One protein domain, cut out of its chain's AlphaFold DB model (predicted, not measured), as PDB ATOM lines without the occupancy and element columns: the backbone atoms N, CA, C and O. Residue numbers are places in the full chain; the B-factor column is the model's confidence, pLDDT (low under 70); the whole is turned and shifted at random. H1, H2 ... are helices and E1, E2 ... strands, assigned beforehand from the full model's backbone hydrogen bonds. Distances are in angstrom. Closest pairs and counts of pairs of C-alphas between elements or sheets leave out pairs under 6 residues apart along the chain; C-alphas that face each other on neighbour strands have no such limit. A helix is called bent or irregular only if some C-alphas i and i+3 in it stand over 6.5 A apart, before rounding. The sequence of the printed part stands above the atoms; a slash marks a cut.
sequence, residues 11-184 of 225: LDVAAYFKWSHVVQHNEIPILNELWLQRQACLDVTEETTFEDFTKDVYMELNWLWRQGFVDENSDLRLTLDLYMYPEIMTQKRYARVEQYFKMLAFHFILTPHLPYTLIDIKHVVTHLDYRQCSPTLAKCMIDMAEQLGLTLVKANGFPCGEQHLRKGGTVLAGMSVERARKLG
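What this domain is: This is residues 11 to 184 of the 225 residues of an uncharacterized protein of Clostridiaceae bacterium (UniProt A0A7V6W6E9). A long helix, H6, runs through the middle between two lobes: H1 to H4 make a helical lobe on one side, and a small three-stranded sheet with H7, H8 and H9 makes the other. H5 packs on H1 and H6, and H10 reaches from the sheet to H3. The printed part has 174 residues, with ten named helices and three named strands in the order H1 H2 H3 H4 H5 H6 E1 H7 H8 E2 H9 E3 H10; the sheet runs E1 E3 E2, antiparallel, and the class is mostly helix. It is compact, with a radius of gyration of the C-alphas of 16.2 A and spans of 46 by 36 by 28 A.

How they stand to each other: Start at H1, residues 11 to 19, which with H6, residues 92 to 110, is the hub, each touching three helices. They touch about perpendicular, at 77 degrees, closest at the C-alphas of Tyr 16 and Met 103, 5.7 A. H4, residues 50 to 66, touches H1 at a steep tilt of 55 degrees with its residues 57 to 64 alone, closest at C-alphas 14 and 61, 4.7 A. H2, residues 24 to 36, only just touches H4, with 3 pairs of C-alphas within 8 A, closest at 35 and 50, 6.9 A. H5, residues 74 to 78, touches H6, closest at C-alphas 76 and 96, 5.7 A. H8, residues 135 to 147, touches H6 at a shallow tilt of 33 degrees, only just short of steep, closest at C-alphas 94 and 137, 7.0 A. Look next at the sheet: E3, residues 170 to 175, is antiparallel to E1, residues 117 to 120, with N 117 and O 173 2.8 A apart, and to E2, residues 150 to 154, with N 151 and O 174 2.8 A apart. E1, H7, residues 121 to 127, H8 and E2 form a split strand-helix-strand unit, two strands running the same way with E3 between them, and its crossover is right-handed. H6 and H8 on one face of the sheet make two layers. H9, residues 162 to 166, touches H8, closest at C-alphas 138 and 162, 5.3 A. H10, residues 177 to 184, only grazes the sheet and only just touches H3, residues 38 to 41, with 3 pairs of C-alphas within 8 A, closest at 40 and 183, 5.7 A. Every O i to N i+4 pair is within hydrogen-bond range in H1, H4, H5, H7, H8, H9 and H10, against 7 of 9 in H2 and 13 of 15 in H6; H3 is too short for such a pair.

Where its parts are: Find C-alpha 11 at (73.322, 93.838, 144.345), where H1 begins. H4 runs 24.3 A. H6 runs 27.0 A from C-alpha 92 at (57.206, 90.267, 140.473), with a kink of 30 degrees near residue 99; it is irregular, C-alphas 93 and 96 being 7.8 A apart, and H2 only just is, with 25 and 28 6.9 A apart. H10 ends at C-alpha 184, (85.818, 88.095, 125.560).

The domain as a whole: The C-alphas of Glu 47 and Lys 167 are the two farthest apart, 46.7 A. The printed part has no cut. The link from H5 to H6, residues 79 to 91, is long. Mean pLDDT of the printed part is 86.4; residues 68 to 87 and 89 to 90 are under 70.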
ATOM      1  N   LEU A  11      74.160  94.775 143.600       89.00
ATOM      2  CA  LEU A  11      73.322  93.838 144.345       89.00
ATOM      3  C   LEU A  11      73.304  92.428 143.729       89.00
ATOM      4  O   LEU A  11      73.320  91.450 144.473       89.00
ATOM      5  N   ASP A  12      73.327  92.300 142.395       90.25
ATOM      6  CA  ASP A  12      73.430  90.991 141.735       90.25
ATOM      7  C   ASP A  12      74.769  90.312 142.085       90.25
ATOM      8  O   ASP A  12      74.807  89.119 142.390       90.25
ATOM      9  N   VAL A  13      75.868  91.078 142.086       93.12
ATOM     10  CA  VAL A  13      77.209  90.576 142.436       93.12
ATOM     11  C   VAL A  13      77.268  90.144 143.901       93.12
ATOM     12  O   VAL A  13      77.744  89.053 144.212       93.12
ATOM     13  N   ALA A  14      76.739  90.970 144.804       91.38
ATOM     14  CA  ALA A  14      76.667  90.661 146.228       91.38
ATOM     15  C   ALA A  14      75.818  89.409 146.500       91.38
ATOM     16  O   ALA A  14      76.218  88.537 147.278       91.38
ATOM     17  N   ALA A  15      74.674  89.284 145.819       88.62
ATOM     18  CA  ALA A  15      73.834  88.096 145.893       88.62
ATOM     19  C   ALA A  15      74.584  86.850 145.408       88.62
ATOM     20  O   ALA A  15      74.497  85.807 146.052       88.62
ATOM     21  N   TYR A  16      75.375  86.965 144.337       91.00
ATOM     22  CA  TYR A  16      76.197  85.863 143.849       91.00
ATOM     23  C   TYR A  16      77.284  85.459 144.850       91.00
ATOM     24  O   TYR A  16      77.475  84.263 145.074       91.00
ATOM     25  N   PHE A  17      77.972  86.415 145.486       91.25
ATOM     26  CA  PHE A  17      79.002  86.113 146.493       91.25
ATOM     27  C   PHE A  17      78.427  85.324 147.659       91.25
ATOM     28  O   PHE A  17      79.013  84.324 148.081       91.25
ATOM     29  N   LYS A  18      77.248  85.739 148.131       86.50
ATOM     30  CA  LYS A  18      76.538  85.045 149.202       86.50
ATOM     31  C   LYS A  18      76.059  83.658 148.754       86.50
ATOM     32  O   LYS A  18      76.377  82.675 149.417       86.50
ATOM     33  N   TRP A  19      75.393  83.569 147.597       86.62
ATOM     34  CA  TRP A  19      74.827  82.330 147.045       86.62
ATOM     35  C   TRP A  19      75.882  81.263 146.720       86.62
ATOM     36  O   TRP A  19      75.682  80.088 147.003       86.62
ATOM     37  N   SER A  20      77.012  81.659 146.132       87.88
ATOM     38  CA  SER A  20      78.096  80.735 145.759       87.88
ATOM     39  C   SER A  20      79.129  80.520 146.867       87.88
ATOM     40  O   SER A  20      80.117  79.818 146.653       87.88
ATOM     41  N   HIS A  21      78.906  81.105 148.049       87.88
ATOM     42  CA  HIS A  21      79.816  81.032 149.190       87.88
ATOM     43  C   HIS A  21      81.259  81.430 148.833       87.88
ATOM     44  O   HIS A  21      82.220  80.743 149.196       87.88
ATOM     45  N   VAL A  22      81.418  82.545 148.108       89.69
ATOM     46  CA  VAL A  22      82.742  83.073 147.751       89.69
ATOM     47  C   VAL A  22      83.530  83.348 149.026       89.69
ATOM     48  O   VAL A  22      83.088  84.066 149.918       89.69
ATOM     49  N   VAL A  23      84.724  82.765 149.117       89.38
ATOM     50  CA  VAL A  23      85.622  83.018 150.244       89.38
ATOM     51  C   VAL A  23      86.218  84.415 150.106       89.38
ATOM     52  O   VAL A  23      86.636  84.793 149.016       89.38
ATOM     53  N   GLN A  24      86.346  85.145 151.215       87.81
ATOM     54  CA  GLN A  24      86.779  86.548 151.247       87.81
ATOM     55  C   GLN A  24      88.038  86.860 150.412       87.81
ATOM     56  O   GLN A  24      88.114  87.888 149.749       87.81
ATOM     57  N   HIS A  25      89.030  85.963 150.391       91.00
ATOM     58  CA  HIS A  25      90.262  86.171 149.619       91.00
ATOM     59  C   HIS A  25      90.066  86.102 148.091       91.00
ATOM     60  O   HIS A  25      90.929  86.571 147.353       91.00
ATOM     61  N   ASN A  26      88.947  85.544 147.617       92.81
ATOM     62  CA  ASN A  26      88.586  85.448 146.201       92.81
ATOM     63  C   ASN A  26      87.669  86.587 145.732       92.81
ATOM     64  O   ASN A  26      87.508  86.763 144.528       92.81
ATOM     65  N   GLU A  27      87.102  87.382 146.643       94.62
ATOM     66  CA  GLU A  27      86.171  88.464 146.298       94.62
ATOM     67  C   GLU A  27      86.822  89.522 145.399       94.62
ATOM     68  O   GLU A  27      86.328  89.786 144.307       94.62
ATOM     69  N   ILE A  28      87.966  90.087 145.808       95.62
ATOM     70  CA  ILE A  28      88.676  91.118 145.029       95.62
ATOM     71  C   ILE A  28      89.135  90.603 143.653       95.62
ATOM     72  O   ILE A  28      88.887  91.301 142.668       95.62
ATOM     73  N   PRO A  29      89.754  89.409 143.528       94.38
ATOM     74  CA  PRO A  29      90.044  88.822 142.221       94.38
ATOM     75  C   PRO A  29      88.819  88.744 141.302       94.38
ATOM     76  O   PRO A  29      88.906  89.158 140.146       94.38
ATOM     77  N   ILE A  30      87.677  88.286 141.823       95.00
ATOM     78  CA  ILE A  30      86.429  88.188 141.055       95.00
ATOM     79  C   ILE A  30      85.920  89.577 140.649       95.00
ATOM     80  O   ILE A  30      85.546  89.780 139.495       95.00
ATOM     81  N   LEU A  31      85.928  90.554 141.561       96.38
ATOM     82  CA  LEU A  31      85.520  91.930 141.251       96.38
ATOM     83  C   LEU A  31      86.394  92.548 140.162       96.38
ATOM     84  O   LEU A  31      85.873  93.206 139.264       96.38
ATOM     85  N   ASN A  32      87.704  92.312 140.211       94.25
ATOM     86  CA  ASN A  32      88.628  92.791 139.191       94.25
ATOM     87  C   ASN A  32      88.355  92.138 137.827       94.25
ATOM     88  O   ASN A  32      88.312  92.830 136.812       94.25
ATOM     89  N   GLU A  33      88.114  90.825 137.791       92.31
ATOM     90  CA  GLU A  33      87.747  90.125 136.557       92.31
ATOM     91  C   GLU A  33      86.457  90.689 135.950       92.31
ATOM     92  O   GLU A  33      86.426  91.015 134.766       92.31
ATOM     93  N   LEU A  34      85.416  90.890 136.761       94.44
ATOM     94  CA  LEU A  34      84.165  91.520 136.331       94.44
ATOM     95  C   LEU A  34      84.387  92.945 135.813       94.44
ATOM     96  O   LEU A  34      83.814  93.334 134.795       94.44
ATOM     97  N   TRP A  35      85.246  93.714 136.480       94.69
ATOM     98  CA  TRP A  35      85.563  95.084 136.089       94.69
ATOM     99  C   TRP A  35      86.224  95.174 134.708       94.69
ATOM    100  O   TRP A  35      85.939  96.090 133.924       94.69
ATOM    101  N   LEU A  36      87.068  94.196 134.372       92.06
ATOM    102  CA  LEU A  36      87.715  94.095 133.061       92.06
ATOM    103  C   LEU A  36      86.732  93.813 131.919       92.06
ATOM    104  O   LEU A  36      87.060  94.076 130.770       92.06
ATOM    105  N   GLN A  37      85.520  93.345 132.204       92.38
ATOM    106  CA  GLN A  37      84.466  93.097 131.210       92.38
ATOM    107  C   GLN A  37      83.206  93.946 131.458       92.38
ATOM    108  O   GLN A  37      82.136  93.673 130.906       92.38
ATOM    109  N   ARG A  38      83.324  95.016 132.260       92.62
ATOM    110  CA  ARG A  38      82.194  95.817 132.762       92.62
ATOM    111  C   ARG A  38      81.265  96.358 131.676       92.62
ATOM    112  O   ARG A  38      80.058  96.317 131.856       92.62
ATOM    113  N   GLN A  39      81.784  96.784 130.524       89.88
ATOM    114  CA  GLN A  39      80.966  97.310 129.421       89.88
ATOM    115  C   GLN A  39      80.044  96.245 128.822       89.88
ATOM    116  O   GLN A  39      79.010  96.579 128.246       89.88
ATOM    117  N   ALA A  40      80.410  94.967 128.948       91.00
ATOM    118  CA  ALA A  40      79.579  93.868 128.500       91.00
ATOM    119  C   ALA A  40      78.613  93.400 129.594       91.00
ATOM    120  O   ALA A  40      77.487  93.032 129.258       91.00
ATOM    121  N   CYS A  41      79.005  93.380 130.873       92.81
ATOM    122  CA  CYS A  41      78.223  92.689 131.903       92.81
ATOM    123  C   CYS A  41      77.775  93.505 133.112       92.81
ATOM    124  O   CYS A  41      76.884  93.019 133.796       92.81
ATOM    125  N   LEU A  42      78.331  94.677 133.405       94.44
ATOM    126  CA  LEU A  42      77.984  95.436 134.607       94.44
ATOM    127  C   LEU A  42      77.168  96.680 134.265       94.44
ATOM    128  O   LEU A  42      77.407  97.331 133.245       94.44
ATOM    129  N   ASP A  43      76.213  97.016 135.129       92.81
ATOM    130  CA  ASP A  43      75.473  98.273 135.033       92.81
ATOM    131  C   ASP A  43      76.245  99.375 135.760       92.81
ATOM    132  O   ASP A  43      75.984  99.709 136.912       92.81
ATOM    133  N   VAL A  44      77.291  99.864 135.098       91.50
ATOM    134  CA  VAL A  44      78.160 100.931 135.600       91.50
ATOM    135  C   VAL A  44      78.342 101.999 134.532       91.50
ATOM    136  O   VAL A  44      78.350 101.714 133.330       91.50
ATOM    137  N   THR A  45      78.494 103.243 134.975       89.00
ATOM    138  CA  THR A  45      78.745 104.380 134.081       89.00
ATOM    139  C   THR A  45      80.240 104.520 133.792       89.00
ATOM    140  O   THR A  45      81.072 103.943 134.490       89.00
ATOM    141  N   GLU A  46      80.608 105.309 132.779       84.38
ATOM    142  CA  GLU A  46      82.024 105.596 132.490       84.38
ATOM    143  C   GLU A  46      82.727 106.367 133.620       84.38
ATOM    144  O   GLU A  46      83.952 106.312 133.728       84.38
ATOM    145  N   GLU A  47      81.956 107.064 134.459       89.31
ATOM    146  CA  GLU A  47      82.446 107.826 135.611       89.31
ATOM    147  C   GLU A  47      82.690 106.943 136.841       89.31
ATOM    148  O   GLU A  47      83.451 107.323 137.728       89.31
ATOM    149  N   THR A  48      82.072 105.758 136.895       91.94
ATOM    150  CA  THR A  48      82.212 104.831 138.020       91.94
ATOM    151  C   THR A  48      83.645 104.297 138.076       91.94
ATOM    152  O   THR A  48      84.154 103.744 137.096       91.94
ATOM    153  N   THR A  49      84.305 104.440 139.229       94.50
ATOM    154  CA  THR A  49      85.639 103.864 139.464       94.50
ATOM    155  C   THR A  49      85.551 102.422 139.966       94.50
ATOM    156  O   THR A  49      84.490 101.954 140.386       94.50
ATOM    157  N   PHE A  50      86.674 101.697 139.932       94.75
ATOM    158  CA  PHE A  50      86.724 100.341 140.480       94.75
ATOM    159  C   PHE A  50      86.481 100.346 141.996       94.75
ATOM    160  O   PHE A  50      85.812  99.458 142.529       94.75
ATOM    161  N   GLU A  51      86.992 101.365 142.683       96.25
ATOM    162  CA  GLU A  51      86.807 101.585 144.111       96.25
ATOM    163  C   GLU A  51      85.336 101.838 144.461       96.25
ATOM    164  O   GLU A  51      84.839 101.243 145.419       96.25
ATOM    165  N   ASP A  52      84.631 102.658 143.672       95.94
ATOM    166  CA  ASP A  52      83.196 102.916 143.860       95.94
ATOM    167  C   ASP A  52      82.381 101.633 143.679       95.94
ATOM    168  O   ASP A  52      81.628 101.248 144.571       95.94
ATOM    169  N   PHE A  53      82.607 100.907 142.579       96.19
ATOM    170  CA  PHE A  53      81.942  99.628 142.320       96.19
ATOM    171  C   PHE A  53      82.179  98.613 143.444       96.19
ATOM    172  O   PHE A  53      81.243  97.981 143.933       96.19
ATOM    173  N   THR A  54      83.427  98.480 143.891       97.25
ATOM    174  CA  THR A  54      83.796  97.576 144.986       97.25
ATOM    175  C   THR A  54      83.075  97.957 146.277       97.25
ATOM    176  O   THR A  54      82.533  97.097 146.974       97.25
ATOM    177  N   LYS A  55      83.032  99.256 146.593       97.00
ATOM    178  CA  LYS A  55      82.333  99.775 147.767       97.00
ATOM    179  C   LYS A  55      80.834  99.483 147.703       97.00
ATOM    180  O   LYS A  55      80.287  99.026 148.706       97.00
ATOM    181  N   ASP A  56      80.203  99.696 146.555       94.81
ATOM    182  CA  ASP A  56      78.777  99.427 146.359       94.81
ATOM    183  C   ASP A  56      78.470  97.938 146.558       94.81
ATOM    184  O   ASP A  56      77.583  97.591 147.338       94.81
ATOM    185  N   VAL A  57      79.265  97.038 145.963       94.94
ATOM    186  CA  VAL A  57      79.102  95.586 146.163       94.94
ATOM    187  C   VAL A  57      79.223  95.217 147.640       94.94
ATOM    188  O   VAL A  57      78.404  94.459 148.158       94.94
ATOM    189  N   TYR A  58      80.205  95.768 148.356       95.12
ATOM    190  CA  TYR A  58      80.363  95.491 149.783       95.12
ATOM    191  C   TYR A  58      79.246  96.080 150.645       95.12
ATOM    192  O   TYR A  58      78.895  95.488 151.670       95.12
ATOM    193  N   MET A  59      78.671  97.223 150.269       92.44
ATOM    194  CA  MET A  59      77.495  97.770 150.946       92.44
ATOM    195  C   MET A  59      76.297  96.826 150.808       92.44
ATOM    196  O   MET A  59      75.683  96.480 151.822       92.44
ATOM    197  N   GLU A  60      76.036  96.341 149.596       90.12
ATOM    198  CA  GLU A  60      74.959  95.384 149.324       90.12
ATOM    199  C   GLU A  60      75.200  94.036 150.015       90.12
ATOM    200  O   GLU A  60      74.303  93.482 150.653       90.12
ATOM    201  N   LEU A  61      76.435  93.530 149.985       89.31
ATOM    202  CA  LEU A  61      76.808  92.282 150.652       89.31
ATOM    203  C   LEU A  61      76.601  92.380 152.168       89.31
ATOM    204  O   LEU A  61      76.013  91.488 152.778       89.31
ATOM    205  N   ASN A  62      77.019  93.488 152.786       88.88
ATOM    206  CA  ASN A  62      76.781  93.744 154.206       88.88
ATOM    207  C   ASN A  62      75.286  93.823 154.538       88.88
ATOM    208  O   ASN A  62      74.864  93.312 155.579       88.88
ATOM    209  N   TRP A  63      74.484  94.459 153.681       86.38
ATOM    210  CA  TRP A  63      73.035  94.486 153.846       86.38
ATOM    211  C   TRP A  63      72.451  93.069 153.792       86.38
ATOM    212  O   TRP A  63      71.758  92.675 154.732       86.38
ATOM    213  N   LEU A  64      72.814  92.263 152.787       83.31
ATOM    214  CA  LEU A  64      72.370  90.871 152.649       83.31
ATOM    215  C   LEU A  64      72.763  89.998 153.848       83.31
ATOM    216  O   LEU A  64      71.966  89.165 154.283       83.31
ATOM    217  N   TRP A  65      73.967  90.165 154.403       82.88
ATOM    218  CA  TRP A  65      74.398  89.430 155.601       82.88
ATOM    219  C   TRP A  65      73.600  89.816 156.848       82.88
ATOM    220  O   TRP A  65      73.262  88.945 157.650       82.88
ATOM    221  N   ARG A  66      73.250  91.101 157.007       82.88
ATOM    222  CA  ARG A  66      72.430  91.581 158.135       82.88
ATOM    223  C   ARG A  66      71.019  91.010 158.132       82.88
ATOM    224  O   ARG A  66      70.448  90.846 159.206       82.88
ATOM    225  N   GLN A  67      70.478  90.685 156.960       76.19
ATOM    226  CA  GLN A  67      69.179  90.018 156.850       76.19
ATOM    227  C   GLN A  67      69.213  88.544 157.302       76.19
ATOM    228  O   GLN A  67      68.168  87.905 157.418       76.19
ATOM    229  N   GLY A  68      70.400  88.010 157.615       64.06
ATOM    230  CA  GLY A  68      70.600  86.648 158.096       64.06
ATOM    231  C   GLY A  68      70.806  85.629 156.976       64.06
ATOM    232  O   GLY A  68      70.589  85.900 155.794       64.06
ATOM    233  N   PHE A  69      71.272  84.444 157.364       60.38
ATOM    234  CA  PHE A  69      71.366  83.261 156.511       60.38
ATOM    235  C   PHE A  69      70.519  82.171 157.160       60.38
ATOM    236  O   PHE A  69      70.792  81.777 158.295       60.38
ATOM    237  N   VAL A  70      69.470  81.726 156.470       59.22
ATOM    238  CA  VAL A  70      68.673  80.572 156.913       59.22
ATOM    239  C   VAL A  70      69.051  79.348 156.078       59.22
ATOM    240  O   VAL A  70      69.279  78.280 156.638       59.22
ATOM    241  N   ASP A  71      69.185  79.528 154.762       59.03
ATOM    242  CA  ASP A  71      69.656  78.540 153.782       59.03
ATOM    243  C   ASP A  71      70.052  79.221 152.445       59.03
ATOM    244  O   ASP A  71      69.820  80.420 152.264       59.03
ATOM    245  N   GLU A  72      70.601  78.465 151.485       54.53
ATOM    246  CA  GLU A  72      70.982  78.935 150.131       54.53
ATOM    247  C   GLU A  72      69.826  79.625 149.365       54.53
ATOM    248  O   GLU A  72      70.049  80.422 148.453       54.53
ATOM    249  N   ASN A  73      68.571  79.339 149.735       61.06
ATOM    250  CA  ASN A  73      67.370  79.875 149.091       61.06
ATOM    251  C   ASN A  73      66.816  81.107 149.806       61.06
ATOM    252  O   ASN A  73      66.054  81.870 149.205       61.06
ATOM    253  N   SER A  74      67.173  81.313 151.075       59.66
ATOM    254  CA  SER A  74      66.835  82.514 151.828       59.66
ATOM    255  C   SER A  74      67.379  83.739 151.104       59.66
ATOM    256  O   SER A  74      66.663  84.721 150.975       59.66
ATOM    257  N   ASP A  75      68.528  83.627 150.443       63.28
ATOM    258  CA  ASP A  75      69.134  84.710 149.665       63.28
ATOM    259  C   ASP A  75      68.357  85.056 148.392       63.28
ATOM    260  O   ASP A  75      68.177  86.232 148.064       63.28
ATOM    261  N   LEU A  76      67.782  84.043 147.736       66.94
ATOM    262  CA  LEU A  76      66.866  84.237 146.606       66.94
ATOM    263  C   LEU A  76      65.537  84.882 147.030       66.94
ATOM    264  O   LEU A  76      64.793  85.361 146.180       66.94
ATOM    265  N   ARG A  77      65.206  84.857 148.327       66.38
ATOM    266  CA  ARG A  77      64.015  85.506 148.900       66.38
ATOM    267  C   ARG A  77      64.335  86.890 149.466       66.38
ATOM    268  O   ARG A  77      63.510  87.783 149.342       66.38
ATOM    269  N   LEU A  78      65.511  87.066 150.066       60.41
ATOM    270  CA  LEU A  78      65.964  88.300 150.715       60.41
ATOM    271  C   LEU A  78      66.278  89.407 149.708       60.41
ATOM    272  O   LEU A  78      66.024  90.575 149.973       60.41
ATOM    273  N   THR A  79      66.749  89.036 148.519       57.62
ATOM    274  CA  THR A  79      66.922  89.957 147.381       57.62
ATOM    275  C   THR A  79      65.598  90.531 146.858       57.62
ATOM    276  O   THR A  79      65.604  91.485 146.088       57.62
ATOM    277  N   LEU A  80      64.453  89.998 147.298       60.75
ATOM    278  CA  LEU A  80      63.121  90.359 146.819       60.75
ATOM    279  C   LEU A  80      62.349  91.277 147.771       60.75
ATOM    280  O   LEU A  80      61.123  91.315 147.695       60.75
ATOM    281  N   ASP A  81      63.004  92.025 148.662       57.66
ATOM    282  CA  ASP A  81      62.301  93.118 149.344       57.66
ATOM    283  C   ASP A  81      62.002  94.235 148.315       57.66
ATOM    284  O   ASP A  81      62.866  94.919 147.768       57.66
ATOM    285  N   LEU A  82      60.726  94.305 147.936       48.22
ATOM    286  CA  LEU A  82      60.244  94.364 146.545       48.22
ATOM    287  C   LEU A  82      60.169  95.757 145.882       48.22
ATOM    288  O   LEU A  82      59.279  95.999 145.055       48.22
ATOM    289  N   TYR A  83      61.094  96.669 146.184       49.56
ATOM    290  CA  TYR A  83      61.106  98.006 145.559       49.56
ATOM    291  C   TYR A  83      62.406  98.424 144.871       49.56
ATOM    292  O   TYR A  83      62.366  99.409 144.139       49.56
ATOM    293  N   MET A  84      63.516  97.698 145.038       55.16
ATOM    294  CA  MET A  84      64.809  98.119 144.470       55.16
ATOM    295  C   MET A  84      65.531  97.067 143.627       55.16
ATOM    296  O   MET A  84      66.568  97.388 143.055       55.16
ATOM    297  N   TYR A  85      65.007  95.841 143.505       65.00
ATOM    298  CA  TYR A  85      65.661  94.848 142.655       65.00
ATOM    299  C   TYR A  85      65.463  95.207 141.176       65.00
ATOM    300  O   TYR A  85      64.314  95.368 140.758       65.00
ATOM    301  N   PRO A  86      66.528  95.336 140.370       67.12
ATOM    302  CA  PRO A  86      66.387  95.567 138.938       67.12
ATOM    303  C   PRO A  86      65.747  94.335 138.297       67.12
ATOM    304  O   PRO A  86      66.313  93.249 138.348       67.12
ATOM    305  N   GLU A  87      64.551  94.466 137.729       68.38
ATOM    306  CA  GLU A  87      63.779  93.330 137.209       68.38
ATOM    307  C   GLU A  87      64.005  93.136 135.701       68.38
ATOM    308  O   GLU A  87      63.944  94.083 134.918       68.38
ATOM    309  N   ILE A  88      64.220  91.884 135.288       70.25
ATOM    310  CA  ILE A  88      64.177  91.432 133.888       70.25
ATOM    311  C   ILE A  88      62.740  91.044 133.529       70.25
ATOM    312  O   ILE A  88      62.233  91.349 132.446       70.25
ATOM    313  N   MET A  89      62.055  90.347 134.439       69.31
ATOM    314  CA  MET A  89      60.677  89.925 134.249       69.31
ATOM    315  C   MET A  89      59.707  91.002 134.723       69.31
ATOM    316  O   MET A  89      59.750  91.459 135.854       69.31
ATOM    317  N   THR A  90      58.687  91.283 133.916       65.19
ATOM    318  CA  THR A  90      57.593  92.202 134.287       65.19
ATOM    319  C   THR A  90      56.703  91.700 135.432       65.19
ATOM    320  O   THR A  90      55.831  92.424 135.911       65.19
ATOM    321  N   GLN A  91      56.852  90.440 135.855       72.44
ATOM    322  CA  GLN A  91      55.990  89.807 136.848       72.44
ATOM    323  C   GLN A  91      56.756  89.481 138.127       72.44
ATOM    324  O   GLN A  91      57.271  88.374 138.280       72.44
ATOM    325  N   LYS A  92      56.672  90.390 139.102       73.44
ATOM    326  CA  LYS A  92      57.206  90.267 140.473       73.44
ATOM    327  C   LYS A  92      57.003  88.901 141.141       73.44
ATOM    328  O   LYS A  92      57.860  88.418 141.871       73.44
ATOM    329  N   ARG A  93      55.894  88.206 140.850       79.69
ATOM    330  CA  ARG A  93      55.630  86.846 141.371       79.69
ATOM    331  C   ARG A  93      56.669  85.793 140.950       79.69
ATOM    332  O   ARG A  93      56.744  84.741 141.583       79.69
ATOM    333  N   TYR A  94      57.437  86.031 139.887       85.44
ATOM    334  CA  TYR A  94      58.456  85.116 139.357       85.44
ATOM    335  C   TYR A  94      59.889  85.515 139.710       85.44
ATOM    336  O   TYR A  94      60.826  84.849 139.275       85.44
ATOM    337  N   ALA A  95      60.062  86.526 140.560       81.94
ATOM    338  CA  ALA A  95      61.370  87.094 140.851       81.94
ATOM    339  C   ALA A  95      62.364  86.092 141.482       81.94
ATOM    340  O   ALA A  95      63.559  86.191 141.252       81.94
ATOM    341  N   ARG A  96      61.894  85.044 142.177       84.19
ATOM    342  CA  ARG A  96      62.773  83.970 142.697       84.19
ATOM    343  C   ARG A  96      63.422  83.147 141.586       84.19
ATOM    344  O   ARG A  96      64.595  82.799 141.670       84.19
ATOM    345  N   VAL A  97      62.650  82.822 140.547       88.94
ATOM    346  CA  VAL A  97      63.179  82.142 139.355       88.94
ATOM    347  C   VAL A  97      64.100  83.085 138.605       88.94
ATOM    348  O   VAL A  97      65.138  82.649 138.118       88.94
ATOM    349  N   GLU A  98      63.752  84.370 138.554       88.56
ATOM    350  CA  GLU A  98      64.630  85.362 137.957       88.56
ATOM    351  C   GLU A  98      65.995  85.410 138.631       88.56
ATOM    352  O   GLU A  98      67.022  85.276 137.964       88.56
ATOM    353  N   GLN A  99      65.994  85.488 139.958       87.12
ATOM    354  CA  GLN A  99      67.215  85.517 140.737       87.12
ATOM    355  C   GLN A  99      68.072  84.279 140.513       87.12
ATOM    356  O   GLN A  99      69.270  84.392 140.269       87.12
ATOM    357  N   TYR A 100      67.458  83.097 140.520       90.44
ATOM    358  CA  TYR A 100      68.171  81.852 140.257       90.44
ATOM    359  C   TYR A 100      68.892  81.870 138.897       90.44
ATOM    360  O   TYR A 100      70.065  81.511 138.805       90.44
ATOM    361  N   PHE A 101      68.222  82.328 137.836       92.56
ATOM    362  CA  PHE A 101      68.831  82.393 136.507       92.56
ATOM    363  C   PHE A 101      69.877  83.503 136.389       92.56
ATOM    364  O   PHE A 101      70.860  83.311 135.675       92.56
ATOM    365  N   LYS A 102      69.719  84.623 137.102       92.12
ATOM    366  CA  LYS A 102      70.764  85.649 137.226       92.12
ATOM    367  C   LYS A 102      72.025  85.078 137.862       92.12
ATOM    368  O   LYS A 102      73.092  85.218 137.275       92.12
ATOM    369  N   MET A 103      71.900  84.374 138.991       91.62
ATOM    370  CA  MET A 103      73.039  83.720 139.652       91.62
ATOM    371  C   MET A 103      73.700  82.695 138.732       91.62
ATOM    372  O   MET A 103      74.922  82.646 138.631       91.62
ATOM    373  N   LEU A 104      72.895  81.925 137.999       93.12
ATOM    374  CA  LEU A 104      73.392  80.967 137.023       93.12
ATOM    375  C   LEU A 104      74.147  81.640 135.864       93.12
ATOM    376  O   LEU A 104      75.227  81.190 135.488       93.12
ATOM    377  N   ALA A 105      73.596  82.709 135.289       94.06
ATOM    378  CA  ALA A 105      74.257  83.469 134.232       94.06
ATOM    379  C   ALA A 105      75.576  84.067 134.722       94.06
ATOM    380  O   ALA A 105      76.591  83.955 134.038       94.06
ATOM    381  N   PHE A 106      75.575  84.625 135.930       92.69
ATOM    382  CA  PHE A 106      76.768  85.162 136.567       92.69
ATOM    383  C   PHE A 106      77.828  84.084 136.815       92.69
ATOM    384  O   PHE A 106      79.007  84.293 136.537       92.69
ATOM    385  N   HIS A 107      77.403  82.893 137.241       93.06
ATOM    386  CA  HIS A 107      78.291  81.749 137.409       93.06
ATOM    387  C   HIS A 107      79.013  81.397 136.105       93.06
ATOM    388  O   HIS A 107      80.227  81.220 136.113       93.06
ATOM    389  N   PHE A 108      78.302  81.353 134.974       93.75
ATOM    390  CA  PHE A 108      78.914  81.096 133.668       93.75
ATOM    391  C   PHE A 108      79.868  82.204 133.209       93.75
ATOM    392  O   PHE A 108      80.860  81.901 132.552       93.75
ATOM    393  N   ILE A 109      79.597  83.468 133.553       92.25
ATOM    394  CA  ILE A 109      80.515  84.584 133.262       92.25
ATOM    395  C   ILE A 109      81.858  84.360 133.962       92.25
ATOM    396  O   ILE A 109      82.901  84.532 133.342       92.25
ATOM    397  N   LEU A 110      81.825  83.936 135.227       90.62
ATOM    398  CA  LEU A 110      83.019  83.691 136.043       90.62
ATOM    399  C   LEU A 110      83.650  82.311 135.824       90.62
ATOM    400  O   LEU A 110      84.739  82.029 136.317       90.62
ATOM    401  N   THR A 111      82.964  81.420 135.109       87.44
ATOM    402  CA  THR A 111      83.450  80.073 134.790       87.44
ATOM    403  C   THR A 111      83.382  79.824 133.282       87.44
ATOM    404  O   THR A 111      82.656  78.946 132.819       87.44
ATOM    405  N   PRO A 112      84.173  80.551 132.470       73.12
ATOM    406  CA  PRO A 112      84.071  80.502 131.008       73.12
ATOM    407  C   PRO A 112      84.378  79.118 130.407       73.12
ATOM    408  O   PRO A 112      84.008  78.832 129.269       73.12
ATOM    409  N   HIS A 113      85.033  78.232 131.163       79.25
ATOM    410  CA  HIS A 113      85.289  76.847 130.759       79.25
ATOM    411  C   HIS A 113      84.120  75.892 131.015       79.25
ATOM    412  O   HIS A 113      84.207  74.731 130.618       79.25
ATOM    413  N   LEU A 114      83.049  76.339 131.675       81.69
ATOM    414  CA  LEU A 114      81.861  75.535 131.932       81.69
ATOM    415  C   LEU A 114      80.897  75.660 130.737       81.69
ATOM    416  O   LEU A 114      80.218  76.677 130.602       81.69
ATOM    417  N   PRO A 115      80.798  74.646 129.854       79.75
ATOM    418  CA  PRO A 115      80.045  74.788 128.608       79.75
ATOM    419  C   PRO A 115      78.529  74.808 128.839       79.75
ATOM    420  O   PRO A 115      77.793  75.458 128.099       79.75
ATOM    421  N   TYR A 116      78.054  74.070 129.844       90.31
ATOM    422  CA  TYR A 116      76.649  73.982 130.218       90.31
ATOM    423  C   TYR A 116      76.490  73.330 131.595       90.31
ATOM    424  O   TYR A 116      77.379  72.629 132.079       90.31
ATOM    425  N   THR A 117      75.310  73.493 132.186       91.88
ATOM    426  CA  THR A 117      74.838  72.743 133.349       91.88
ATOM    427  C   THR A 117      73.485  72.101 133.063       91.88
ATOM    428  O   THR A 117      72.706  72.586 132.237       91.88
ATOM    429  N   LEU A 118      73.204  70.993 133.740       93.06
ATOM    430  CA  LEU A 118      71.933  70.289 133.646       93.06
ATOM    431  C   LEU A 118      70.977  70.814 134.723       93.06
ATOM    432  O   LEU A 118      71.299  70.781 135.907       93.06
ATOM    433  N   ILE A 119      69.788  71.253 134.319       92.94
ATOM    434  CA  ILE A 119      68.768  71.806 135.213       92.94
ATOM    435  C   ILE A 119      67.504  70.962 135.120       92.94
ATOM    436  O   ILE A 119      66.894  70.836 134.056       92.94
ATOM    437  N   ASP A 120      67.073  70.419 136.256       92.88
ATOM    438  CA  ASP A 120      65.732  69.862 136.401       92.88
ATOM    439  C   ASP A 120      64.745  70.999 136.706       92.88
ATOM    440  O   ASP A 120      64.704  71.556 137.804       92.88
ATOM    441  N   ILE A 121      63.930  71.347 135.711       93.31
ATOM    442  CA  ILE A 121      62.975  72.453 135.812       93.31
ATOM    443  C   ILE A 121      61.877  72.153 136.826       93.31
ATOM    444  O   ILE A 121      61.424  73.067 137.513       93.31
ATOM    445  N   LYS A 122      61.454  70.889 136.960       92.50
ATOM    446  CA  LYS A 122      60.485  70.516 137.994       92.50
ATOM    447  C   LYS A 122      61.084  70.786 139.366       92.50
ATOM    448  O   LYS A 122      60.428  71.417 140.191       92.50
ATOM    449  N   HIS A 123      62.322  70.345 139.573       90.88
ATOM    450  CA  HIS A 123      63.036  70.534 140.827       90.88
ATOM    451  C   HIS A 123      63.175  72.019 141.173       90.88
ATOM    452  O   HIS A 123      62.698  72.409 142.237       90.88
ATOM    453  N   VAL A 124      63.697  72.848 140.259       90.56
ATOM    454  CA  VAL A 124      63.859  74.303 140.455       90.56
ATOM    455  C   VAL A 124      62.531  74.979 140.791       90.56
ATOM    456  O   VAL A 124      62.431  75.708 141.773       90.56
ATOM    457  N   VAL A 125      61.479  74.706 140.016       91.31
ATOM    458  CA  VAL A 125      60.145  75.287 140.236       91.31
ATOM    459  C   VAL A 125      59.629  74.923 141.628       91.31
ATOM    460  O   VAL A 125      59.201  75.808 142.365       91.31
ATOM    461  N   THR A 126      59.714  73.650 142.023       89.44
ATOM    462  CA  THR A 126      59.266  73.228 143.357       89.44
ATOM    463  C   THR A 126      60.130  73.776 144.492       89.44
ATOM    464  O   THR A 126      59.576  74.163 145.516       89.44
ATOM    465  N   HIS A 127      61.451  73.859 144.306       87.44
ATOM    466  CA  HIS A 127      62.383  74.375 145.314       87.44
ATOM    467  C   HIS A 127      62.198  75.871 145.569       87.44
ATOM    468  O   HIS A 127      62.394  76.338 146.685       87.44
ATOM    469  N   LEU A 128      61.750  76.622 144.564       87.25
ATOM    470  CA  LEU A 128      61.446  78.048 144.683       87.25
ATOM    471  C   LEU A 128      59.970  78.308 145.063       87.25
ATOM    472  O   LEU A 128      59.424  79.368 144.762       87.25
ATOM    473  N   ASP A 129      59.312  77.338 145.706       87.00
ATOM    474  CA  ASP A 129      57.901  77.314 146.132       87.00
ATOM    475  C   ASP A 129      56.863  77.603 145.036       87.00
ATOM    476  O   ASP A 129      55.775  78.133 145.302       87.00
ATOM    477  N   TYR A 130      57.153  77.265 143.783       87.00
ATOM    478  CA  TYR A 130      56.128  77.261 142.747       87.00
ATOM    479  C   TYR A 130      55.468  75.887 142.698       87.00
ATOM    480  O   TYR A 130      56.117  74.855 142.548       87.00
ATOM    481  N   ARG A 131      54.133  75.866 142.765       87.00
ATOM    482  CA  ARG A 131      53.362  74.614 142.709       87.00
ATOM    483  C   ARG A 131      53.591  73.839 141.407       87.00
ATOM    484  O   ARG A 131      53.583  72.614 141.411       87.00
ATOM    485  N   GLN A 132      53.723  74.554 140.290       88.88
ATOM    486  CA  GLN A 132      53.957  73.985 138.963       88.88
ATOM    487  C   GLN A 132      54.495  75.038 137.989       88.88
ATOM    488  O   GLN A 132      54.277  76.240 138.171       88.88
ATOM    489  N   CYS A 133      55.121  74.581 136.902       91.62
ATOM    490  CA  CYS A 133      55.566  75.449 135.818       91.62
ATOM    491  C   CYS A 133      54.363  75.866 134.952       91.62
ATOM    492  O   CYS A 133      53.941  75.163 134.031       91.62
ATOM    493  N   SER A 134      53.754  77.003 135.300       91.69
ATOM    494  CA  SER A 134      52.660  77.585 134.511       91.69
ATOM    495  C   SER A 134      53.134  77.986 133.101       91.69
ATOM    496  O   SER A 134      54.324  78.245 132.924       91.69
ATOM    497  N   PRO A 135      52.234  78.101 132.104       91.56
ATOM    498  CA  PRO A 135      52.610  78.577 130.771       91.56
ATOM    499  C   PRO A 135      53.311  79.938 130.803       91.56
ATOM    500  O   PRO A 135      54.323  80.126 130.142       91.56
ATOM    501  N   THR A 136      52.813  80.859 131.631       90.75
ATOM    502  CA  THR A 136      53.413  82.185 131.794       90.75
ATOM    503  C   THR A 136      54.814  82.098 132.387       90.75
ATOM    504  O   THR A 136      55.717  82.727 131.859       90.75
ATOM    505  N   LEU A 137      55.019  81.281 133.426       91.31
ATOM    506  CA  LEU A 137      56.350  81.079 134.006       91.31
ATOM    507  C   LEU A 137      57.321  80.479 132.980       91.31
ATOM    508  O   LEU A 137      58.426  80.978 132.842       91.31
ATOM    509  N   ALA A 138      56.901  79.457 132.229       92.88
ATOM    510  CA  ALA A 138      57.732  78.849 131.191       92.88
ATOM    511  C   ALA A 138      58.159  79.866 130.123       92.88
ATOM    512  O   ALA A 138      59.328  79.899 129.751       92.88
ATOM    513  N   LYS A 139      57.229  80.716 129.672       90.94
ATOM    514  CA  LYS A 139      57.534  81.802 128.739       90.94
ATOM    515  C   LYS A 139      58.516  82.804 129.348       90.94
ATOM    516  O   LYS A 139      59.549  83.074 128.752       90.94
ATOM    517  N   CYS A 140      58.252  83.274 130.567       89.81
ATOM    518  CA  CYS A 140      59.147  84.197 131.260       89.81
ATOM    519  C   CYS A 140      60.555  83.614 131.455       89.81
ATOM    520  O   CYS A 140      61.527  84.347 131.341       89.81
ATOM    521  N   MET A 141      60.685  82.308 131.711       92.44
ATOM    522  CA  MET A 141      61.985  81.637 131.814       92.44
ATOM    523  C   MET A 141      62.763  81.656 130.496       92.44
ATOM    524  O   MET A 141      63.975  81.840 130.526       92.44
ATOM    525  N   ILE A 142      62.086  81.474 129.359       92.12
ATOM    526  CA  ILE A 142      62.708  81.541 128.029       92.12
ATOM    527  C   ILE A 142      63.123  82.979 127.718       92.12
ATOM    528  O   ILE A 142      64.292  83.213 127.423       92.12
ATOM    529  N   ASP A 143      62.191  83.926 127.856       90.19
ATOM    530  CA  ASP A 143      62.423  85.343 127.554       90.19
ATOM    531  C   ASP A 143      63.569  85.909 128.415       90.19
ATOM    532  O   ASP A 143      64.446  86.621 127.930       90.19
ATOM    533  N   MET A 144      63.602  85.556 129.702       91.44
ATOM    534  CA  MET A 144      64.682  85.952 130.601       91.44
ATOM    535  C   MET A 144      66.003  85.262 130.256       91.44
ATOM    536  O   MET A 144      67.042  85.912 130.309       91.44
ATOM    537  N   ALA A 145      65.999  83.960 129.950       93.31
ATOM    538  CA  ALA A 145      67.229  83.266 129.584       93.31
ATOM    539  C   ALA A 145      67.883  83.939 128.371       93.31
ATOM    540  O   ALA A 145      69.082  84.197 128.404       93.31
ATOM    541  N   GLU A 146      67.095  84.324 127.366       91.81
ATOM    542  CA  GLU A 146      67.584  85.086 126.215       91.81
ATOM    543  C   GLU A 146      68.185  86.442 126.628       91.81
ATOM    544  O   GLU A 146      69.306  86.763 126.229       91.81
ATOM    545  N   GLN A 147      67.504  87.200 127.495       92.25
ATOM    546  CA  GLN A 147      68.002  88.490 128.003       92.25
ATOM    547  C   GLN A 147      69.272  88.360 128.857       92.25
ATOM    548  O   GLN A 147      70.131  89.239 128.831       92.25
ATOM    549  N   LEU A 148      69.437  87.250 129.573       93.81
ATOM    550  CA  LEU A 148      70.660  86.920 130.311       93.81
ATOM    551  C   LEU A 148      71.780  86.386 129.405       93.81
ATOM    552  O   LEU A 148      72.897  86.159 129.870       93.81
ATOM    553  N   GLY A 149      71.498  86.171 128.118       93.75
ATOM    554  CA  GLY A 149      72.432  85.569 127.175       93.75
ATOM    555  C   GLY A 149      72.651  84.077 127.406       93.75
ATOM    556  O   GLY A 149      73.673  83.551 126.974       93.75
ATOM    557  N   LEU A 150      71.708  83.398 128.055       94.19
ATOM    558  CA  LEU A 150      71.681  81.956 128.258       94.19
ATOM    559  C   LEU A 150      70.954  81.243 127.116       94.19
ATOM    560  O   LEU A 150      69.951  81.709 126.580       94.19
ATOM    561  N   THR A 151      71.429  80.048 126.788       92.75
ATOM    562  CA  THR A 151      70.783  79.129 125.850       92.75
ATOM    563  C   THR A 151      70.188  77.966 126.625       92.75
ATOM    564  O   THR A 151      70.898  77.298 127.374       92.75
ATOM    565  N   LEU A 152      68.895  77.706 126.422       93.44
ATOM    566  CA  LEU A 152      68.201  76.550 126.986       93.44
ATOM    567  C   LEU A 152      67.908  75.533 125.884       93.44
ATOM    568  O   LEU A 152      67.104  75.779 124.981       93.44
ATOM    569  N   VAL A 153      68.513  74.354 125.987       93.12
ATOM    570  CA  VAL A 153      68.213  73.215 125.111       93.12
ATOM    571  C   VAL A 153      67.735  72.035 125.938       93.12
ATOM    572  O   VAL A 153      67.998  71.918 127.131       93.12
ATOM    573  N   LYS A 154      66.984  71.133 125.323       92.19
ATOM    574  CA  LYS A 154      66.639  69.856 125.946       92.19
ATOM    575  C   LYS A 154      67.914  69.033 126.144       92.19
ATOM    576  O   LYS A 154      68.868  69.179 125.387       92.19
ATOM    577  N   ALA A 155      67.898  68.093 127.088       82.44
ATOM    578  CA  ALA A 155      69.029  67.184 127.316       82.44
ATOM    579  C   ALA A 155      69.459  66.379 126.068       82.44
ATOM    580  O   ALA A 155      70.594  65.931 125.980       82.44
ATOM    581  N   ASN A 156      68.567  66.220 125.085       81.81
ATOM    582  CA  ASN A 156      68.852  65.580 123.800       81.81
ATOM    583  C   ASN A 156      69.299  66.559 122.690       81.81
ATOM    584  O   ASN A 156      69.290  66.186 121.521       81.81
ATOM    585  N   GLY A 157      69.634  67.809 123.029       78.75
ATOM    586  CA  GLY A 157      70.196  68.811 122.115       78.75
ATOM    587  C   GLY A 157      69.184  69.610 121.287       78.75
ATOM    588  O   GLY A 157      69.567  70.552 120.602       78.75
ATOM    589  N   PHE A 158      67.888  69.290 121.349       86.25
ATOM    590  CA  PHE A 158      66.861  70.044 120.621       86.25
ATOM    591  C   PHE A 158      66.477  71.347 121.341       86.25
ATOM    592  O   PHE A 158      66.540  71.397 122.572       86.25
ATOM    593  N   PRO A 159      65.974  72.371 120.619       83.62
ATOM    594  CA  PRO A 159      65.492  73.604 121.233       83.62
ATOM    595  C   PRO A 159      64.477  73.345 122.352       83.62
ATOM    596  O   PRO A 159      63.555  72.523 122.218       83.62
ATOM    597  N   CYS A 160      64.652  74.045 123.473       86.81
ATOM    598  CA  CYS A 160      63.727  73.973 124.590       86.81
ATOM    599  C   CYS A 160      62.553  74.928 124.349       86.81
ATOM    600  O   CYS A 160      62.703  76.140 124.406       86.81
ATOM    601  N   GLY A 161      61.374  74.375 124.059       87.62
ATOM    602  CA  GLY A 161      60.140  75.156 123.955       87.62
ATOM    603  C   GLY A 161      59.359  75.185 125.268       87.62
ATOM    604  O   GLY A 161      59.537  74.317 126.128       87.62
ATOM    605  N   GLU A 162      58.404  76.113 125.375       90.31
ATOM    606  CA  GLU A 162      57.544  76.286 126.556       90.31
ATOM    607  C   GLU A 162      56.920  74.967 127.036       90.31
ATOM    608  O   GLU A 162      56.876  74.679 128.230       90.31
ATOM    609  N   GLN A 163      56.458  74.119 126.110       91.56
ATOM    610  CA  GLN A 163      55.816  72.847 126.450       91.56
ATOM    611  C   GLN A 163      56.753  71.884 127.199       91.56
ATOM    612  O   GLN A 163      56.282  71.106 128.029       91.56
ATOM    613  N   HIS A 164      58.059  71.919 126.917       92.25
ATOM    614  CA  HIS A 164      59.046  71.072 127.597       92.25
ATOM    615  C   HIS A 164      59.281  71.548 129.030       92.25
ATOM    616  O   HIS A 164      59.201  70.744 129.958       92.25
ATOM    617  N   LEU A 165      59.460  72.860 129.215       91.19
ATOM    618  CA  LEU A 165      59.592  73.479 130.539       91.19
ATOM    619  C   LEU A 165      58.348  73.240 131.399       91.19
ATOM    620  O   LEU A 165      58.456  72.818 132.548       91.19
ATOM    621  N   ARG A 166      57.152  73.409 130.821       91.88
ATOM    622  CA  ARG A 166      55.870  73.175 131.508       91.88
ATOM    623  C   ARG A 166      55.720  71.756 132.045       91.88
ATOM    624  O   ARG A 166      55.110  71.559 133.092       91.88
ATOM    625  N   LYS A 167      56.251  70.764 131.327       91.25
ATOM    626  CA  LYS A 167      56.254  69.358 131.762       91.25
ATOM    627  C   LYS A 167      57.280  69.083 132.868       91.25
ATOM    628  O   LYS A 167      57.322  67.963 133.366       91.25
ATOM    629  N   GLY A 168      58.084  70.079 133.248       86.69
ATOM    630  CA  GLY A 168      59.176  69.919 134.200       86.69
ATOM    631  C   GLY A 168      60.333  69.111 133.618       86.69
ATOM    632  O   GLY A 168      60.966  68.351 134.340       86.69
ATOM    633  N   GLY A 169      60.555  69.203 132.305       88.56
ATOM    634  CA  GLY A 169      61.632  68.474 131.647       88.56
ATOM    635  C   GLY A 169      63.012  68.995 132.046       88.56
ATOM    636  O   GLY A 169      63.181  70.169 132.368       88.56
ATOM    637  N   THR A 170      64.013  68.124 131.967       92.94
ATOM    638  CA  THR A 170      65.413  68.498 132.173       92.94
ATOM    639  C   THR A 170      65.952  69.259 130.962       92.94
ATOM    640  O   THR A 170      65.671  68.895 129.809       92.94
ATOM    641  N   VAL A 171      66.722  70.313 131.221       94.06
ATOM    642  CA  VAL A 171      67.325  71.181 130.203       94.06
ATOM    643  C   VAL A 171      68.821  71.321 130.441       94.06
ATOM    644  O   VAL A 171      69.280  71.262 131.575       94.06
ATOM    645  N   LEU A 172      69.576  71.515 129.369       94.00
ATOM    646  CA  LEU A 172      70.938  72.018 129.432       94.00
ATOM    647  C   LEU A 172      70.861  73.537 129.295       94.00
ATOM    648  O   LEU A 172      70.270  74.043 128.336       94.00
ATOM    649  N   ALA A 173      71.432  74.240 130.263       94.25
ATOM    650  CA  ALA A 173      71.602  75.682 130.235       94.25
ATOM    651  C   ALA A 173      73.083  76.002 130.065       94.25
ATOM    652  O   ALA A 173      73.909  75.393 130.733       94.25
ATOM    653  N   GLY A 174      73.421  76.951 129.205       93.56
ATOM    654  CA  GLY A 174      74.798  77.410 129.019       93.56
ATOM    655  C   GLY A 174      74.835  78.828 128.482       93.56
ATOM    656  O   GLY A 174      73.814  79.345 128.019       93.56
ATOM    657  N   MET A 175      76.001  79.464 128.536       94.50
ATOM    658  CA  MET A 175      76.184  80.783 127.940       94.50
ATOM    659  C   MET A 175      76.026  80.701 126.416       94.50
ATOM    660  O   MET A 175      76.561  79.801 125.768       94.50
ATOM    661  N   SER A 176      75.288  81.636 125.822       92.62
ATOM    662  CA  SER A 176      75.195  81.745 124.366       92.62
ATOM    663  C   SER A 176      76.543  82.147 123.769       92.62
ATOM    664  O   SER A 176      77.299  82.925 124.353       92.62
ATOM    665  N   VAL A 177      76.826  81.647 122.564       90.69
ATOM    666  CA  VAL A 177      78.069  81.955 121.837       90.69
ATOM    667  C   VAL A 177      78.222  83.461 121.618       90.69
ATOM    668  O   VAL A 177      79.315  84.002 121.763       90.69
ATOM    669  N   GLU A 178      77.124  84.155 121.306       91.94
ATOM    670  CA  GLU A 178      77.141  85.604 121.121       91.94
ATOM    671  C   GLU A 178      77.503  86.337 122.420       91.94
ATOM    672  O   GLU A 178      78.365  87.219 122.392       91.94
ATOM    673  N   ARG A 179      76.903  85.959 123.559       92.44
ATOM    674  CA  ARG A 179      77.221  86.567 124.857       92.44
ATOM    675  C   ARG A 179      78.666  86.303 125.264       92.44
ATOM    676  O   ARG A 179      79.354  87.248 125.639       92.44
ATOM    677  N   ALA A 180      79.134  85.062 125.137       91.75
ATOM    678  CA  ALA A 180      80.511  84.682 125.446       91.75
ATOM    679  C   ALA A 180      81.528  85.476 124.607       91.75
ATOM    680  O   ALA A 180      82.508  85.985 125.144       91.75
ATOM    681  N   ARG A 181      81.256  85.658 123.307       91.62
ATOM    682  CA  ARG A 181      82.100  86.473 122.426       91.62
ATOM    683  C   ARG A 181      82.154  87.937 122.874       91.62
ATOM    684  O   ARG A 181      83.249  88.477 122.975       91.62
ATOM    685  N   LYS A 182      81.010  88.560 123.195       92.25
ATOM    686  CA  LYS A 182      80.973  89.960 123.672       92.25
ATOM    687  C   LYS A 182      81.753  90.152 124.979       92.25
ATOM    688  O   LYS A 182      82.383  91.188 125.155       92.25
ATOM    689  N   LEU A 183      81.707  89.174 125.887       91.88
ATOM    690  CA  LEU A 183      82.483  89.203 127.132       91.88
ATOM    691  C   LEU A 183      83.990  89.134 126.850       91.88
ATOM    692  O   LEU A 183      84.742  89.949 127.374       91.88
ATOM    693  N   GLY A 184      84.415  88.221 125.968       90.31
ATOM    694  CA  GLY A 184      85.818  88.095 125.560       90.31
ATOM    695  C   GLY A 184      86.359  89.348 124.869       90.31
ATOM    696  O   GLY A 184      87.421  89.839 125.239       90.31
TER     697      GLY A 184